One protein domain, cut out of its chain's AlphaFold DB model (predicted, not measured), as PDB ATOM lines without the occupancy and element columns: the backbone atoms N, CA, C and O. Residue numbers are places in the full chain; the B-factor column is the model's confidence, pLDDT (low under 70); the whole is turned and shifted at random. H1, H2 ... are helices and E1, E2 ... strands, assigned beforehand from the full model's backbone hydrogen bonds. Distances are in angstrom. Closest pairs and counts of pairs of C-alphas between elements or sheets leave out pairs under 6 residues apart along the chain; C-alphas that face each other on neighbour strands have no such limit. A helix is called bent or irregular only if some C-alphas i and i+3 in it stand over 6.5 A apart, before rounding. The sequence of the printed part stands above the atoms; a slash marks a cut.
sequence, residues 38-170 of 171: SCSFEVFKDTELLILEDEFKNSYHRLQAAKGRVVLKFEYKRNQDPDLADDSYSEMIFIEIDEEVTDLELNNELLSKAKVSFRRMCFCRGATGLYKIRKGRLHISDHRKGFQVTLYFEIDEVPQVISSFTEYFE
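What this domain is: This is residues 38 to 170 of the 171 residues of an uncharacterized protein of Nonlabens sp. Ci31 (UniProt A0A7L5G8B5). Two antiparallel sheets pack face to face as a sandwich with their strands crossed, the four strands E4, E7, E8 and E9 over one face of the strongly twisted five-stranded sheet. In that larger sheet the long hairpin E1 and E2 bends sharply and folds back to face E5 and E6, with E3 as the hinge, while the short helix H1 packs on both sheets. The printed part has 133 residues with nine named strands and one named helix, in the order E1, E2, E3, E4, H1, E5, E6, E7, E8, E9, and the class is mostly strand. The sheets run E1, E2, E3, E5, E6 and E4, E7, E8, E9. The whole is compact, with a radius of gyration of the C-alphas of 15.2 A and spans of 47 by 32 by 27 A.

How they stand to each other: E1, residues 38 to 53, and E2, residues 59 to 78, form a hairpin in which N 40 and O 75 are 2.9 A apart and N 50 and O 62 are 2.8 A apart, both within hydrogen-bond range. E1 bends by 109 degrees at residue 46, and E2 bends by 157 degrees. E3, residues 89 to 98, is the antiparallel neighbour of E2, with N 72 and O 95 at 2.8 A, and E1, E2 and E3 make a meander, each strand the antiparallel neighbour of the one before. Next to E3 is E5, residues 117 to 122, antiparallel to it, with N 92 and O 119 at 2.8 A. E5 forms a hairpin with E6, residues 129 to 132, where N 131 and O 118 are 2.8 A apart. This is a folded sheet, one sheet bent back on itself into two leaves, and the closest C-alphas of E2 and E6 are those of Ser 59 and Leu 130, 5.9 A apart. The second sheet begins with E4, residues 103 to 107, antiparallel to E7, residues 135 to 143, with N 138 and O 106 at 2.8 A. E7, E8, residues 146 to 154, and E9, residues 164 to 169, make a second meander, with N 139 and O 150 at 2.8 A and N 147 and O 169 at 2.8 A. The two sheets form a sandwich, two sheets face to face, 10.8 A centre to centre where they face each other, their strands at 67 degrees. E1 and E9 come closest at the C-alphas of Phe 41 and Glu 167, 7.3 A apart. H1, residues 108 to 114, is on both sheets, at a height over the sheet of E4, E7, E8 and E9 of 4.8 A. Its closest C-alphas to E7 are those of Asn 108 and Lys 135, 4.2 A apart. In H1, 0 of 3 O i to N i+4 pairs are within hydrogen-bond range, but 4 of 4 O i to N i+3 pairs are.

Where its parts are: E1 starts at C-alpha 38, (192.064, 166.267, 132.003), and is 28.9 A long from first to last C-alpha. E2 measures 22.7 A, E3 30.2 A, E7 26.0 A and E8 26.9 A. H1 ends at C-alpha 114, (194.583, 144.053, 143.178). E9 ends at C-alpha 169, (204.660, 153.174, 133.829).

The domain as a whole: The two C-alphas farthest apart, those of Asp 83 and Glu 100, are 47.5 A apart. The printed part, residues 38 to 170, has no cut and no long link. E6 runs on into E7 across a break of 2 residues, at 79 degrees. The mean pLDDT of the printed part is 94.6, and no printed residue is under 70.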
ATOM      1  N   SER A  38     190.687 166.733 132.089       97.31
ATOM      2  CA  SER A  38     192.064 166.267 132.003       97.31
ATOM      3  C   SER A  38     192.225 164.953 132.757       97.31
ATOM      4  O   SER A  38     191.474 164.658 133.689       97.31
ATOM      5  N   CYS A  39     193.202 164.156 132.332       98.00
ATOM      6  CA  CYS A  39     193.539 162.894 132.972       98.00
ATOM      7  C   CYS A  39     194.998 162.906 133.416       98.00
ATOM      8  O   CYS A  39     195.852 163.485 132.740       98.00
ATOM      9  N   SER A  40     195.279 162.257 134.539       98.12
ATOM     10  CA  SER A  40     196.622 162.092 135.087       98.12
ATOM     11  C   SER A  40     196.821 160.679 135.612       98.12
ATOM     12  O   SER A  40     195.881 160.060 136.113       98.12
ATOM     13  N   PHE A  41     198.060 160.205 135.543       98.19
ATOM     14  CA  PHE A  41     198.464 158.901 136.041       98.19
ATOM     15  C   PHE A  41     199.658 159.045 136.991       98.19
ATOM     16  O   PHE A  41     200.647 159.698 136.658       98.19
ATOM     17  N   GLU A  42     199.553 158.454 138.180       98.31
ATOM     18  CA  GLU A  42     200.557 158.524 139.242       98.31
ATOM     19  C   GLU A  42     200.943 157.115 139.717       98.31
ATOM     20  O   GLU A  42     200.095 156.224 139.826       98.31
ATOM     21  N   VAL A  43     202.228 156.932 140.035       98.00
ATOM     22  CA  VAL A  43     202.805 155.671 140.522       98.00
ATOM     23  C   VAL A  43     203.429 155.909 141.889       98.00
ATOM     24  O   VAL A  43     204.354 156.711 142.029       98.00
ATOM     25  N   PHE A  44     202.957 155.180 142.894       98.00
ATOM     26  CA  PHE A  44     203.470 155.229 144.258       98.00
ATOM     27  C   PHE A  44     204.206 153.924 144.566       98.00
ATOM     28  O   PHE A  44     203.573 152.898 144.805       98.00
ATOM     29  N   LYS A  45     205.543 153.962 144.536       97.31
ATOM     30  CA  LYS A  45     206.410 152.823 144.886       97.31
ATOM     31  C   LYS A  45     206.490 152.640 146.399       97.31
ATOM     32  O   LYS A  45     206.267 153.598 147.144       97.31
ATOM     33  N   ASP A  46     206.813 151.427 146.839       97.44
ATOM     34  CA  ASP A  46     206.885 151.038 148.253       97.44
ATOM     35  C   ASP A  46     205.685 151.547 149.068       97.44
ATOM     36  O   ASP A  46     205.823 152.072 150.178       97.44
ATOM     37  N   THR A  47     204.492 151.444 148.485       98.12
ATOM     38  CA  THR A  47     203.255 152.003 149.028       98.12
ATOM     39  C   THR A  47     202.124 150.994 148.891       98.12
ATOM     40  O   THR A  47     201.950 150.392 147.836       98.12
ATOM     41  N   GLU A  48     201.321 150.844 149.941       97.94
ATOM     42  CA  GLU A  48     200.051 150.121 149.925       97.94
ATOM     43  C   GLU A  48     198.855 151.076 150.011       97.94
ATOM     44  O   GLU A  48     198.922 152.180 150.564       97.94
ATOM     45  N   LEU A  49     197.732 150.610 149.480       97.56
ATOM     46  CA  LEU A  49     196.422 151.221 149.550       97.56
ATOM     47  C   LEU A  49     195.621 150.590 150.691       97.56
ATOM     48  O   LEU A  49     195.226 149.418 150.652       97.56
ATOM     49  N   LEU A  50     195.304 151.408 151.688       96.56
ATOM     50  CA  LEU A  50     194.333 151.080 152.719       96.56
ATOM     51  C   LEU A  50     192.966 151.655 152.358       96.56
ATOM     52  O   LEU A  50     192.851 152.824 151.987       96.56
ATOM     53  N   ILE A  51     191.926 150.842 152.531       94.31
ATOM     54  CA  ILE A  51     190.528 151.272 152.472       94.31
ATOM     55  C   ILE A  51     189.995 151.243 153.902       94.31
ATOM     56  O   ILE A  51     189.849 150.175 154.494       94.31
ATOM     57  N   LEU A  52     189.769 152.426 154.465       95.44
ATOM     58  CA  LEU A  52     189.365 152.641 155.855       95.44
ATOM     59  C   LEU A  52     187.946 153.212 155.905       95.44
ATOM     60  O   LEU A  52     187.449 153.685 154.890       95.44
ATOM     61  N   GLU A  53     187.312 153.195 157.076       95.69
ATOM     62  CA  GLU A  53     186.013 153.835 157.325       95.69
ATOM     63  C   GLU A  53     186.167 154.976 158.334       95.69
ATOM     64  O   GLU A  53     186.945 154.862 159.285       95.69
ATOM     65  N   ASP A  54     185.423 156.064 158.138       92.25
ATOM     66  CA  ASP A  54     185.278 157.122 159.139       92.25
ATOM     67  C   ASP A  54     184.239 156.754 160.223       92.25
ATOM     68  O   ASP A  54     183.632 155.678 160.220       92.25
ATOM     69  N   GLU A  55     184.020 157.664 161.176       95.75
ATOM     70  CA  GLU A  55     183.033 157.492 162.253       95.75
ATOM     71  C   GLU A  55     181.578 157.398 161.753       95.75
ATOM     72  O   GLU A  55     180.719 156.851 162.445       95.75
ATOM     73  N   PHE A  56     181.317 157.860 160.527       92.06
ATOM     74  CA  PHE A  56     180.022 157.828 159.851       92.06
ATOM     75  C   PHE A  56     179.890 156.666 158.859       92.06
ATOM     76  O   PHE A  56     178.894 156.599 158.140       92.06
ATOM     77  N   LYS A  57     180.856 155.734 158.837       90.81
ATOM     78  CA  LYS A  57     180.897 154.570 157.936       90.81
ATOM     79  C   LYS A  57     181.132 154.892 156.461       90.81
ATOM     80  O   LYS A  57     180.907 154.034 155.609       90.81
ATOM     81  N   ASN A  58     181.655 156.074 156.143       89.69
ATOM     82  CA  ASN A  58     182.101 156.374 154.786       89.69
ATOM     83  C   ASN A  58     183.502 155.808 154.562       89.69
ATOM     84  O   ASN A  58     184.418 156.056 155.352       89.69
ATOM     85  N   SER A  59     183.684 155.071 153.468       92.62
ATOM     86  CA  SER A  59     184.994 154.533 153.120       92.62
ATOM     87  C   SER A  59     185.898 155.579 152.460       92.62
ATOM     88  O   SER A  59     185.454 156.350 151.609       92.62
ATOM     89  N   TYR A  60     187.187 155.568 152.799       92.62
ATOM     90  CA  TYR A  60     188.201 156.440 152.208       92.62
ATOM     91  C   TYR A  60     189.538 155.720 152.017       92.62
ATOM     92  O   TYR A  60     189.861 154.753 152.708       92.62
ATOM     93  N   HIS A  61     190.333 156.216 151.069       95.19
ATOM     94  CA  HIS A  61     191.681 155.719 150.807       95.19
ATOM     95  C   HIS A  61     192.718 156.370 151.720       95.19
ATOM     96  O   HIS A  61     192.695 157.583 151.937       95.19
ATOM     97  N   ARG A  62     193.688 155.579 152.176       96.25
ATOM     98  CA  ARG A  62     194.936 156.062 152.771       96.25
ATOM     99  C   ARG A  62     196.105 155.308 152.152       96.25
ATOM    100  O   ARG A  62     196.101 154.085 152.146       96.25
ATOM    101  N   LEU A  63     197.098 156.045 151.668       97.50
ATOM    102  CA  LEU A  63     198.372 155.476 151.244       97.50
ATOM    103  C   LEU A  63     199.285 155.314 152.461       97.50
ATOM    104  O   LEU A  63     199.361 156.218 153.300       97.50
ATOM    105  N   GLN A  64     199.955 154.172 152.564       98.00
ATOM    106  CA  GLN A  64     200.911 153.873 153.627       98.00
ATOM    107  C   GLN A  64     202.167 153.235 153.036       98.00
ATOM    108  O   GLN A  64     202.079 152.485 152.074       98.00
ATOM    109  N   ALA A  65     203.337 153.526 153.606       98.12
ATOM    110  CA  ALA A  65     204.581 152.902 153.172       98.12
ATOM    111  C   ALA A  65     204.545 151.380 153.404       98.12
ATOM    112  O   ALA A  65     204.335 150.933 154.533       98.12
ATOM    113  N   ALA A  66     204.799 150.607 152.351       97.94
ATOM    114  CA  ALA A  66     204.853 149.151 152.359       97.94
ATOM    115  C   ALA A  66     205.806 148.665 151.259       97.94
ATOM    116  O   ALA A  66     205.520 148.802 150.073       97.94
ATOM    117  N   LYS A  67     206.949 148.093 151.652       97.19
ATOM    118  CA  LYS A  67     207.967 147.637 150.694       97.19
ATOM    119  C   LYS A  67     207.441 146.550 149.760       97.19
ATOM    120  O   LYS A  67     206.726 145.658 150.217       97.19
ATOM    121  N   GLY A  68     207.849 146.600 148.492       96.38
ATOM    122  CA  GLY A  68     207.458 145.609 147.482       96.38
ATOM    123  C   GLY A  68     206.019 145.760 146.978       96.38
ATOM    124  O   GLY A  68     205.513 144.880 146.283       96.38
ATOM    125  N   ARG A  69     205.340 146.856 147.339       97.38
ATOM    126  CA  ARG A  69     203.990 147.201 146.879       97.38
ATOM    127  C   ARG A  69     204.029 148.460 146.031       97.38
ATOM    128  O   ARG A  69     204.778 149.393 146.324       97.38
ATOM    129  N   VAL A  70     203.182 148.499 145.010       97.56
ATOM    130  CA  VAL A  70     203.004 149.669 144.152       97.56
ATOM    131  C   VAL A  70     201.524 149.999 144.057       97.56
ATOM    132  O   VAL A  70     200.698 149.129 143.774       97.56
ATOM    133  N   VAL A  71     201.185 151.274 144.255       98.44
ATOM    134  CA  VAL A  71     199.844 151.799 143.986       98.44
ATOM    135  C   VAL A  71     199.874 152.631 142.714       98.44
ATOM    136  O   VAL A  71     200.663 153.562 142.580       98.44
ATOM    137  N   LEU A  72     198.977 152.307 141.792       98.31
ATOM    138  CA  LEU A  72     198.705 153.071 140.585       98.31
ATOM    139  C   LEU A  72     197.438 153.888 140.812       98.31
ATOM    140  O   LEU A  72     196.436 153.357 141.303       98.31
ATOM    141  N   LYS A  73     197.468 155.166 140.437       98.50
ATOM    142  CA  LYS A  73     196.307 156.054 140.492       98.50
ATOM    143  C   LYS A  73     196.092 156.692 139.128       98.50
ATOM    144  O   LYS A  73     196.922 157.468 138.669       98.50
ATOM    145  N   PHE A  74     194.947 156.407 138.522       98.44
ATOM    146  CA  PHE A  74     194.429 157.170 137.392       98.44
ATOM    147  C   PHE A  74     193.392 158.164 137.911       98.44
ATOM    148  O   PHE A  74     192.541 157.798 138.722       98.44
ATOM    149  N   GLU A  75     193.432 159.408 137.455       98.56
ATOM    150  CA  GLU A  75     192.443 160.428 137.799       98.56
ATOM    151  C   GLU A  75     191.963 161.137 136.540       98.56
ATOM    152  O   GLU A  75     192.775 161.627 135.765       98.56
ATOM    153  N   TYR A  76     190.646 161.220 136.374       98.44
ATOM    154  CA  TYR A  76     189.982 162.148 135.469       98.44
ATOM    155  C   TYR A  76     189.377 163.287 136.285       98.44
ATOM    156  O   TYR A  76     188.637 163.049 137.243       98.44
ATOM    157  N   LYS A  77     189.649 164.522 135.877       98.19
ATOM    158  CA  LYS A  77     189.098 165.734 136.476       98.19
ATOM    159  C   LYS A  77     188.383 166.544 135.404       98.19
ATOM    160  O   LYS A  77     189.007 166.962 134.430       98.19
ATOM    161  N   ARG A  78     187.084 166.782 135.588       97.25
ATOM    162  CA  ARG A  78     186.306 167.619 134.668       97.25
ATOM    163  C   ARG A  78     186.732 169.082 134.803       97.25
ATOM    164  O   ARG A  78     187.050 169.542 135.904       97.25
ATOM    165  N   ASN A  79     186.721 169.805 133.689       96.62
ATOM    166  CA  ASN A  79     186.877 171.254 133.683       96.62
ATOM    167  C   ASN A  79     185.747 171.887 134.498       96.62
ATOM    168  O   ASN A  79     184.587 171.520 134.336       96.62
ATOM    169  N   GLN A  80     186.101 172.822 135.371       94.50
ATOM    170  CA  GLN A  80     185.145 173.521 136.223       94.50
ATOM    171  C   GLN A  80     184.727 174.829 135.558       94.50
ATOM    172  O   GLN A  80     185.577 175.521 134.987       94.50
ATOM    173  N   ASP A  81     183.453 175.185 135.677       93.50
ATOM    174  CA  ASP A  81     182.991 176.533 135.363       93.50
ATOM    175  C   ASP A  81     183.341 177.481 136.532       93.50
ATOM    176  O   ASP A  81     182.858 177.278 137.649       93.50
ATOM    177  N   PRO A  82     184.195 178.506 136.327       93.06
ATOM    178  CA  PRO A  82     184.584 179.426 137.395       93.06
ATOM    179  C   PRO A  82     183.415 180.261 137.941       93.06
ATOM    180  O   PRO A  82     183.529 180.791 139.048       93.06
ATOM    181  N   ASP A  83     182.310 180.365 137.197       95.75
ATOM    182  CA  ASP A  83     181.119 181.111 137.599       95.75
ATOM    183  C   ASP A  83     180.112 180.241 138.382       95.75
ATOM    184  O   ASP A  83     179.125 180.760 138.915       95.75
ATOM    185  N   LEU A  84     180.356 178.926 138.502       93.38
ATOM    186  CA  LEU A  84     179.503 177.986 139.232       93.38
ATOM    187  C   LEU A  84     180.178 177.474 140.510       93.38
ATOM    188  O   LEU A  84     181.207 176.799 140.497       93.38
ATOM    189  N   ALA A  85     179.544 177.748 141.651       90.94
ATOM    190  CA  ALA A  85     179.954 177.160 142.920       90.94
ATOM    191  C   ALA A  85     179.719 175.639 142.927       90.94
ATOM    192  O   ALA A  85     178.727 175.149 142.387       90.94
ATOM    193  N   ASP A  86     180.622 174.908 143.585       88.88
ATOM    194  CA  ASP A  86     180.551 173.457 143.805       88.88
ATOM    195  C   ASP A  86     180.534 172.573 142.535       88.88
ATOM    196  O   ASP A  86     180.266 171.374 142.617       88.88
ATOM    197  N   ASP A  87     180.935 173.105 141.375       92.88
ATOM    198  CA  ASP A  87     181.024 172.385 140.085       92.88
ATOM    199  C   ASP A  87     182.234 171.420 139.981       92.88
ATOM    200  O   ASP A  87     182.698 171.032 138.912       92.88
ATOM    201  N   SER A  88     182.821 171.024 141.113       94.19
ATOM    202  CA  SER A  88     183.939 170.073 141.118       94.19
ATOM    203  C   SER A  88     183.476 168.649 140.802       94.19
ATOM    204  O   SER A  88     182.539 168.134 141.422       94.19
ATOM    205  N   TYR A  89     184.180 167.991 139.878       97.31
ATOM    206  CA  TYR A  89     183.979 166.585 139.546       97.31
ATOM    207  C   TYR A  89     185.310 165.893 139.245       97.31
ATOM    208  O   TYR A  89     186.057 166.333 138.366       97.31
ATOM    209  N   SER A  90     185.581 164.780 139.925       97.81
ATOM    210  CA  SER A  90     186.643 163.855 139.539       97.81
ATOM    211  C   SER A  90     186.281 162.392 139.772       97.81
ATOM    212  O   SER A  90     185.501 162.033 140.661       97.81
ATOM    213  N   GLU A  91     186.875 161.541 138.945       98.25
ATOM    214  CA  GLU A  91     186.848 160.090 139.057       98.25
ATOM    215  C   GLU A  91     188.279 159.596 139.207       98.25
ATOM    216  O   GLU A  91     189.134 159.890 138.375       98.25
ATOM    217  N   MET A  92     188.545 158.850 140.271       98.38
ATOM    218  CA  MET A  92     189.856 158.276 140.546       98.38
ATOM    219  C   MET A  92     189.751 156.760 140.597       98.38
ATOM    220  O   MET A  92     188.867 156.217 141.260       98.38
ATOM    221  N   ILE A  93     190.687 156.082 139.951       98.31
ATOM    222  CA  ILE A  93     190.828 154.636 140.003       98.31
ATOM    223  C   ILE A  93     192.156 154.318 140.668       98.31
ATOM    224  O   ILE A  93     193.197 154.816 140.244       98.31
ATOM    225  N   PHE A  94     192.106 153.477 141.697       98.38
ATOM    226  CA  PHE A  94     193.287 152.979 142.390       98.38
ATOM    227  C   PHE A  94     193.449 151.485 142.143       98.38
ATOM    228  O   PHE A  94     192.466 150.743 142.202       98.38
ATOM    229  N   ILE A  95     194.686 151.057 141.904       97.69
ATOM    230  CA  ILE A  95     195.084 149.659 141.725       97.69
ATOM    231  C   ILE A  95     196.321 149.430 142.593       97.69
ATOM    232  O   ILE A  95     197.273 150.198 142.502       97.69
ATOM    233  N   GLU A  96     196.322 148.390 143.422       97.00
ATOM    234  CA  GLU A  96     197.506 147.945 144.158       97.00
ATOM    235  C   GLU A  96     198.033 146.646 143.551       97.00
ATOM    236  O   GLU A  96     197.280 145.694 143.346       97.00
ATOM    237  N   ILE A  97     199.335 146.604 143.298       95.88
ATOM    238  CA  ILE A  97     200.051 145.445 142.766       95.88
ATOM    239  C   ILE A  97     201.317 145.180 143.580       95.88
ATOM    240  O   ILE A  97     201.807 146.046 144.308       95.88
ATOM    241  N   ASP A  98     201.839 143.966 143.459       94.56
ATOM    242  CA  ASP A  98     203.190 143.641 143.907       94.56
ATOM    243  C   ASP A  98     204.219 144.191 142.903       94.56
ATOM    244  O   ASP A  98     203.982 144.189 141.696       94.56
ATOM    245  N   GLU A  99     205.365 144.656 143.400       91.25
ATOM    246  CA  GLU A  99     206.475 145.176 142.582       91.25
ATOM    247  C   GLU A  99     207.068 144.108 141.646       91.25
ATOM    248  O   GLU A  99     207.536 144.423 140.558       91.25
ATOM    249  N   GLU A 100     206.978 142.831 142.028       88.62
ATOM    250  CA  GLU A 100     207.442 141.687 141.232       88.62
ATOM    251  C   GLU A 100     206.437 141.241 140.147       88.62
ATOM    252  O   GLU A 100     206.575 140.157 139.570       88.62
ATOM    253  N   VAL A 101     205.391 142.032 139.867       84.88
ATOM    254  CA  VAL A 101     204.415 141.691 138.824       84.88
ATOM    255  C   VAL A 101     205.079 141.680 137.443       84.88
ATOM    256  O   VAL A 101     205.839 142.576 137.095       84.88
ATOM    257  N   THR A 102     204.787 140.661 136.636       78.69
ATOM    258  CA  THR A 102     205.349 140.503 135.278       78.69
ATOM    259  C   THR A 102     204.253 140.369 134.222       78.69
ATOM    260  O   THR A 102     204.312 141.004 133.173       78.69
ATOM    261  N   ASP A 103     203.206 139.603 134.524       87.81
ATOM    262  CA  ASP A 103     201.986 139.509 133.725       87.81
ATOM    263  C   ASP A 103     200.809 139.238 134.670       87.81
ATOM    264  O   ASP A 103     200.818 138.270 135.440       87.81
ATOM    265  N   LEU A 104     199.823 140.132 134.674       93.69
ATOM    266  CA  LEU A 104     198.638 140.031 135.517       93.69
ATOM    267  C   LEU A 104     197.397 140.184 134.650       93.69
ATOM    268  O   LEU A 104     197.199 141.218 134.018       93.69
ATOM    269  N   GLU A 105     196.509 139.195 134.690       96.31
ATOM    270  CA  GLU A 105     195.152 139.319 134.164       96.31
ATOM    271  C   GLU A 105     194.142 138.990 135.268       96.31
ATOM    272  O   GLU A 105     194.099 137.876 135.796       96.31
ATOM    273  N   LEU A 106     193.308 139.968 135.621       96.19
ATOM    274  CA  LEU A 106     192.223 139.812 136.585       96.19
ATOM    275  C   LEU A 106     190.909 140.211 135.928       96.19
ATOM    276  O   LEU A 106     190.804 141.266 135.311       96.19
ATOM    277  N   ASN A 107     189.885 139.379 136.098       97.06
ATOM    278  CA  ASN A 107     188.560 139.614 135.542       97.06
ATOM    279  C   ASN A 107     187.505 139.599 136.658       97.06
ATOM    280  O   ASN A 107     187.523 138.725 137.529       97.06
ATOM    281  N   ASN A 108     186.559 140.534 136.589       96.06
ATOM    282  CA  ASN A 108     185.387 140.639 137.462       96.06
ATOM    283  C   ASN A 108     185.736 140.585 138.960       96.06
ATOM    284  O   ASN A 108     186.565 141.356 139.426       96.06
ATOM    285  N   GLU A 109     185.151 139.661 139.723       91.19
ATOM    286  CA  GLU A 109     185.373 139.537 141.171       91.19
ATOM    287  C   GLU A 109     186.853 139.327 141.546       91.19
ATOM    288  O   GLU A 109     187.262 139.645 142.658       91.19
ATOM    289  N   LEU A 110     187.698 138.847 140.621       94.06
ATOM    290  CA  LEU A 110     189.138 138.715 140.866       94.06
ATOM    291  C   LEU A 110     189.866 140.063 140.929       94.06
ATOM    292  O   LEU A 110     190.977 140.106 141.455       94.06
ATOM    293  N   LEU A 111     189.251 141.156 140.464       93.50
ATOM    294  CA  LEU A 111     189.783 142.518 140.587       93.50
ATOM    295  C   LEU A 111     190.008 142.918 142.053       93.50
ATOM    296  O   LEU A 111     190.894 143.719 142.347       93.50
ATOM    297  N   SER A 112     189.294 142.301 143.002       88.44
ATOM    298  CA  SER A 112     189.517 142.547 144.429       88.44
ATOM    299  C   SER A 112     190.921 142.149 144.900       88.44
ATOM    300  O   SER A 112     191.385 142.678 145.907       88.44
ATOM    301  N   LYS A 113     191.612 141.237 144.192       90.50
ATOM    302  CA  LYS A 113     192.988 140.821 144.519       90.50
ATOM    303  C   LYS A 113     193.997 141.958 144.361       90.50
ATOM    304  O   LYS A 113     194.943 142.012 145.132       90.50
ATOM    305  N   ALA A 114     193.760 142.866 143.415       91.44
ATOM    306  CA  ALA A 114     194.583 144.053 143.178       91.44
ATOM    307  C   ALA A 114     193.970 145.328 143.796       91.44
ATOM    308  O   ALA A 114     194.239 146.440 143.348       91.44
ATOM    309  N   LYS A 115     193.064 145.171 144.780       93.50
ATOM    310  CA  LYS A 115     192.327 146.259 145.457       93.50
ATOM    311  C   LYS A 115     191.764 147.328 144.498       93.50
ATOM    312  O   LYS A 115     191.696 148.508 144.852       93.50
ATOM    313  N   VAL A 116     191.342 146.918 143.295       95.88
ATOM    314  CA  VAL A 116     190.878 147.851 142.262       95.88
ATOM    315  C   VAL A 116     189.627 148.570 142.765       95.88
ATOM    316  O   VAL A 116     188.627 147.936 143.115       95.88
ATOM    317  N   SER A 117     189.689 149.896 142.855       95.62
ATOM    318  CA  SER A 117     188.621 150.695 143.459       95.62
ATOM    319  C   SER A 117     188.393 152.015 142.736       95.62
ATOM    320  O   SER A 117     189.332 152.632 142.235       95.62
ATOM    321  N   PHE A 118     187.129 152.434 142.692       97.38
ATOM    322  CA  PHE A 118     186.664 153.637 142.010       97.38
ATOM    323  C   PHE A 118     186.192 154.658 143.037       97.38
ATOM    324  O   PHE A 118     185.280 154.390 143.816       97.38
ATOM    325  N   ARG A 119     186.784 155.846 143.039       96.56
ATOM    326  CA  ARG A 119     186.346 156.964 143.866       96.56
ATOM    327  C   ARG A 119     185.739 158.034 142.980       96.56
ATOM    328  O   ARG A 119     186.418 158.593 142.124       96.56
ATOM    329  N   ARG A 120     184.487 158.373 143.258       96.75
ATOM    330  CA  ARG A 120     183.801 159.514 142.662       96.75
ATOM    331  C   ARG A 120     183.806 160.661 143.657       96.75
ATOM    332  O   ARG A 120     183.322 160.507 144.775       96.75
ATOM    333  N   MET A 121     184.335 161.805 143.246       95.31
ATOM    334  CA  MET A 121     184.338 163.027 144.038       95.31
ATOM    335  C   MET A 121     183.534 164.098 143.309       95.31
ATOM    336  O   MET A 121     183.939 164.583 142.258       95.31
ATOM    337  N   CYS A 122     182.386 164.465 143.865       93.56
ATOM    338  CA  CYS A 122     181.611 165.616 143.410       93.56
ATOM    339  C   CYS A 122     180.692 166.138 144.510       93.56
ATOM    340  O   CYS A 122     180.423 165.442 145.494       93.56
ATOM    341  N   PHE A 123     180.129 167.330 144.303       91.19
ATOM    342  CA  PHE A 123     179.020 167.845 145.109       91.19
ATOM    343  C   PHE A 123     177.682 167.194 144.710       91.19
ATOM    344  O   PHE A 123     176.690 167.826 144.361       91.19
ATOM    345  N   CYS A 124     177.669 165.866 144.716       85.62
ATOM    346  CA  CYS A 124     176.579 165.027 144.246       85.62
ATOM    347  C   CYS A 124     176.040 164.215 145.431       85.62
ATOM    348  O   CYS A 124     176.669 163.263 145.905       85.62
ATOM    349  N   ARG A 125     174.873 164.613 145.950       85.81
ATOM    350  CA  ARG A 125     174.271 163.977 147.134       85.81
ATOM    351  C   ARG A 125     174.035 162.487 146.885       85.81
ATOM    352  O   ARG A 125     173.339 162.124 145.944       85.81
ATOM    353  N   GLY A 126     174.614 161.648 147.741       88.06
ATOM    354  CA  GLY A 126     174.462 160.190 147.696       88.06
ATOM    355  C   GLY A 126     175.285 159.466 146.627       88.06
ATOM    356  O   GLY A 126     175.236 158.245 146.594       88.06
ATOM    357  N   ALA A 127     176.036 160.182 145.780       92.06
ATOM    358  CA  ALA A 127     176.870 159.578 144.733       92.06
ATOM    359  C   ALA A 127     178.376 159.838 144.918       92.06
ATOM    360  O   ALA A 127     179.196 159.178 144.279       92.06
ATOM    361  N   THR A 128     178.768 160.767 145.793       93.88
ATOM    362  CA  THR A 128     180.175 160.945 146.181       93.88
ATOM    363  C   THR A 128     180.615 159.814 147.106       93.88
ATOM    364  O   THR A 128     179.878 159.445 148.021       93.88
ATOM    365  N   GLY A 129     181.796 159.245 146.874       94.38
ATOM    366  CA  GLY A 129     182.303 158.159 147.708       94.38
ATOM    367  C   GLY A 129     183.213 157.177 146.988       94.38
ATOM    368  O   GLY A 129     183.663 157.402 145.863       94.38
ATOM    369  N   LEU A 130     183.494 156.085 147.693       95.56
ATOM    370  CA  LEU A 130     184.320 154.978 147.241       95.56
ATOM    371  C   LEU A 130     183.447 153.766 146.902       95.56
ATOM    372  O   LEU A 130     182.637 153.329 147.717       95.56
ATOM    373  N   TYR A 131     183.674 153.194 145.727       94.62
ATOM    374  CA  TYR A 131     182.943 152.063 145.177       94.62
ATOM    375  C   TYR A 131     183.911 150.940 144.807       94.62
ATOM    376  O   TYR A 131     185.052 151.166 144.385       94.62
ATOM    377  N   LYS A 132     183.452 149.700 144.984       92.06
ATOM    378  CA  LYS A 132     184.216 148.511 144.605       92.06
ATOM    379  C   LYS A 132     183.973 148.216 143.134       92.06
ATOM    380  O   LYS A 132     182.826 148.135 142.715       92.06
ATOM    381  N   ILE A 133     185.035 147.965 142.381       94.62
ATOM    382  CA  ILE A 133     184.906 147.510 140.999       94.62
ATOM    383  C   ILE A 133     184.764 145.985 141.007       94.62
ATOM    384  O   ILE A 133     185.690 145.279 141.407       94.62
ATOM    385  N   ARG A 134     183.604 145.475 140.576       92.56
ATOM    386  CA  ARG A 134     183.317 144.024 140.514       92.56
ATOM    387  C   ARG A 134     183.203 143.468 139.100       92.56
ATOM    388  O   ARG A 134     183.246 142.256 138.915       92.56
ATOM    389  N   LYS A 135     183.055 144.341 138.105       96.19
ATOM    390  CA  LYS A 135     182.901 143.987 136.694       96.19
ATOM    391  C   LYS A 135     183.976 144.685 135.890       96.19
ATOM    392  O   LYS A 135     184.154 145.896 136.021       96.19
ATOM    393  N   GLY A 136     184.692 143.921 135.075       96.50
ATOM    394  CA  GLY A 136     185.783 144.466 134.284       96.50
ATOM    395  C   GLY A 136     186.927 143.497 134.046       96.50
ATOM    396  O   GLY A 136     186.862 142.319 134.403       96.50
ATOM    397  N   ARG A 137     187.991 144.034 133.460       97.69
ATOM    398  CA  ARG A 137     189.240 143.346 133.155       97.69
ATOM    399  C   ARG A 137     190.406 144.289 133.424       97.69
ATOM    400  O   ARG A 137     190.488 145.343 132.801       97.69
ATOM    401  N   LEU A 138     191.302 143.876 134.310       97.56
ATOM    402  CA  LEU A 138     192.617 144.471 134.511       97.56
ATOM    403  C   LEU A 138     193.644 143.585 133.814       97.56
ATOM    404  O   LEU A 138     193.693 142.383 134.075       97.56
ATOM    405  N   HIS A 139     194.468 144.191 132.973       97.19
ATOM    406  CA  HIS A 139     195.634 143.558 132.386       97.19
ATOM    407  C   HIS A 139     196.871 144.420 132.630       97.19
ATOM    408  O   HIS A 139     196.836 145.626 132.386       97.19
ATOM    409  N   ILE A 140     197.946 143.806 133.119       95.94
ATOM    410  CA  ILE A 140     199.262 144.428 133.228       95.94
ATOM    411  C   ILE A 140     200.252 143.540 132.502       95.94
ATOM    412  O   ILE A 140     200.373 142.366 132.843       95.94
ATOM    413  N   SER A 141     200.954 144.113 131.533       94.12
ATOM    414  CA  SER A 141     201.960 143.413 130.741       94.12
ATOM    415  C   SER A 141     203.317 144.092 130.860       94.12
ATOM    416  O   SER A 141     203.424 145.315 130.725       94.12
ATOM    417  N   ASP A 142     204.354 143.284 131.057       89.69
ATOM    418  CA  ASP A 142     205.744 143.706 130.925       89.69
ATOM    419  C   ASP A 142     206.071 144.067 129.460       89.69
ATOM    420  O   ASP A 142     205.744 143.363 128.495       89.69
ATOM    421  N   HIS A 143     206.740 145.199 129.293       82.94
ATOM    422  CA  HIS A 143     207.375 145.637 128.068       82.94
ATOM    423  C   HIS A 143     208.847 145.955 128.349       82.94
ATOM    424  O   HIS A 143     209.232 146.348 129.437       82.94
ATOM    425  N   ARG A 144     209.700 145.912 127.316       77.56
ATOM    426  CA  ARG A 144     211.173 146.034 127.445       77.56
ATOM    427  C   ARG A 144     211.714 147.234 128.256       77.56
ATOM    428  O   ARG A 144     212.919 147.284 128.479       77.56
ATOM    429  N   LYS A 145     210.891 148.235 128.583       82.12
ATOM    430  CA  LYS A 145     211.260 149.452 129.322       82.12
ATOM    431  C   LYS A 145     210.287 149.809 130.457       82.12
ATOM    432  O   LYS A 145     210.321 150.940 130.906       82.12
ATOM    433  N   GLY A 146     209.407 148.906 130.882       90.81
ATOM    434  CA  GLY A 146     208.396 149.198 131.898       90.81
ATOM    435  C   GLY A 146     207.125 148.397 131.667       90.81
ATOM    436  O   GLY A 146     207.114 147.423 130.926       90.81
ATOM    437  N   PHE A 147     206.027 148.836 132.251       94.12
ATOM    438  CA  PHE A 147     204.763 148.116 132.241       94.12
ATOM    439  C   PHE A 147     203.699 148.908 131.492       94.12
ATOM    440  O   PHE A 147     203.720 150.140 131.456       94.12
ATOM    441  N   GLN A 148     202.743 148.195 130.910       94.94
ATOM    442  CA  GLN A 148     201.482 148.773 130.471       94.94
ATOM    443  C   GLN A 148     200.376 148.251 131.375       94.94
ATOM    444  O   GLN A 148     200.240 147.043 131.539       94.94
ATOM    445  N   VAL A 149     199.566 149.151 131.923       96.31
ATOM    446  CA  VAL A 149     198.318 148.805 132.603       96.31
ATOM    447  C   VAL A 149     197.152 149.151 131.695       96.31
ATOM    448  O   VAL A 149     197.096 150.242 131.139       96.31
ATOM    449  N   THR A 150     196.214 148.223 131.550       97.00
ATOM    450  CA  THR A 150     194.936 148.434 130.874       97.00
ATOM    451  C   THR A 150     193.815 147.982 131.789       97.00
ATOM    452  O   THR A 150     193.797 146.833 132.233       97.00
ATOM    453  N   LEU A 151     192.862 148.869 132.055       97.62
ATOM    454  CA  LEU A 151     191.661 148.548 132.814       97.62
ATOM    455  C   LEU A 151     190.428 148.852 131.971       97.62
ATOM    456  O   LEU A 151     190.320 149.933 131.402       97.62
ATOM    457  N   TYR A 152     189.479 147.923 131.971       97.56
ATOM    458  CA  TYR A 152     188.090 148.135 131.571       97.56
ATOM    459  C   TYR A 152     187.209 147.815 132.765       97.56
ATOM    460  O   TYR A 152     187.433 146.788 133.406       97.56
ATOM    461  N   PHE A 153     186.227 148.652 133.076       96.88
ATOM    462  CA  PHE A 153     185.377 148.425 134.237       96.88
ATOM    463  C   PHE A 153     184.000 149.074 134.132       96.88
ATOM    464  O   PHE A 153     183.781 150.030 133.385       96.88
ATOM    465  N   GLU A 154     183.082 148.545 134.934       96.44
ATOM    466  CA  GLU A 154     181.721 149.049 135.087       96.44
ATOM    467  C   GLU A 154     181.380 149.194 136.577       96.44
ATOM    468  O   GLU A 154     181.715 148.328 137.395       96.44
ATOM    469  N   ILE A 155     180.701 150.289 136.907       96.00
ATOM    470  CA  ILE A 155     180.109 150.599 138.207       96.00
ATOM    471  C   ILE A 155     178.589 150.570 138.048       96.00
ATOM    472  O   ILE A 155     178.032 151.267 137.200       96.00
ATOM    473  N   ASP A 156     177.917 149.765 138.871       93.94
ATOM    474  CA  ASP A 156     176.455 149.632 138.836       93.94
ATOM    475  C   ASP A 156     175.774 150.649 139.769       93.94
ATOM    476  O   ASP A 156     174.607 150.995 139.590       93.94
ATOM    477  N   GLU A 157     176.493 151.106 140.797       94.62
ATOM    478  CA  GLU A 157     175.951 151.882 141.911       94.62
ATOM    479  C   GLU A 157     175.775 153.370 141.589       94.62
ATOM    480  O   GLU A 157     174.859 154.014 142.103       94.62
ATOM    481  N   VAL A 158     176.647 153.924 140.746       95.38
ATOM    482  CA  VAL A 158     176.637 155.336 140.348       95.38
ATOM    483  C   VAL A 158     177.026 155.499 138.883       95.38
ATOM    484  O   VAL A 158     177.772 154.681 138.352       95.38
ATOM    485  N   PRO A 159     176.592 156.589 138.221       94.25
ATOM    486  CA  PRO A 159     177.094 156.913 136.892       94.25
ATOM    487  C   PRO A 159     178.623 157.057 136.889       94.25
ATOM    488  O   PRO A 159     179.189 157.634 137.822       94.25
ATOM    489  N   GLN A 160     179.262 156.600 135.817       95.00
ATOM    490  CA  GLN A 160     180.690 156.780 135.560       95.00
ATOM    491  C   GLN A 160     180.896 157.441 134.193       95.00
ATOM    492  O   GLN A 160     180.109 157.224 133.268       95.00
ATOM    493  N   VAL A 161     181.951 158.237 134.066       96.31
ATOM    494  CA  VAL A 161     182.415 158.833 132.808       96.31
ATOM    495  C   VAL A 161     183.542 157.986 132.231       96.31
ATOM    496  O   VAL A 161     183.558 157.713 131.030       96.31
ATOM    497  N   ILE A 162     184.478 157.566 133.081       97.19
ATOM    498  CA  ILE A 162     185.587 156.698 132.715       97.19
ATOM    499  C   ILE A 162     185.127 155.251 132.816       97.19
ATOM    500  O   ILE A 162     184.659 154.801 133.857       97.19
ATOM    501  N   SER A 163     185.275 154.521 131.715       96.81
ATOM    502  CA  SER A 163     185.015 153.077 131.647       96.81
ATOM    503  C   SER A 163     186.256 152.260 131.308       96.81
ATOM    504  O   SER A 163     186.272 151.040 131.472       96.81
ATOM    505  N   SER A 164     187.316 152.930 130.853       97.25
ATOM    506  CA  SER A 164     188.585 152.292 130.551       97.25
ATOM    507  C   SER A 164     189.736 153.278 130.519       97.25
ATOM    508  O   SER A 164     189.519 154.446 130.202       97.25
ATOM    509  N   PHE A 165     190.950 152.786 130.738       96.62
ATOM    510  CA  PHE A 165     192.177 153.509 130.412       96.62
ATOM    511  C   PHE A 165     193.310 152.527 130.096       96.62
ATOM    512  O   PHE A 165     193.287 151.373 130.536       96.62
ATOM    513  N   THR A 166     194.317 153.020 129.375       96.25
ATOM    514  CA  THR A 166     195.615 152.359 129.217       96.25
ATOM    515  C   THR A 166     196.712 153.371 129.482       96.25
ATOM    516  O   THR A 166     196.715 154.431 128.865       96.25
ATOM    517  N   GLU A 167     197.654 153.020 130.351       95.62
ATOM    518  CA  GLU A 167     198.790 153.869 130.708       95.62
ATOM    519  C   GLU A 167     200.085 153.054 130.761       95.62
ATOM    520  O   GLU A 167     200.071 151.842 130.994       95.62
ATOM    521  N   TYR A 168     201.208 153.733 130.533       94.81
ATOM    522  CA  TYR A 168     202.548 153.161 130.654       94.81
ATOM    523  C   TYR A 168     203.231 153.674 131.915       94.81
ATOM    524  O   TYR A 168     203.098 154.849 132.257       94.81
ATOM    525  N   PHE A 169     203.987 152.811 132.588       94.06
ATOM    526  CA  PHE A 169     204.660 153.174 133.829       94.06
ATOM    527  C   PHE A 169     205.934 152.376 134.097       94.06
ATOM    528  O   PHE A 169     206.160 151.321 133.511       94.06
ATOM    529  N   GLU A 170     206.765 152.886 135.004       92.00
ATOM    530  CA  GLU A 170     208.026 152.270 135.423       92.00
ATOM    531  C   GLU A 170     208.061 152.151 136.956       92.00
ATOM    532  O   GLU A 170     207.642 153.072 137.669       92.00
TER     533      GLU A 170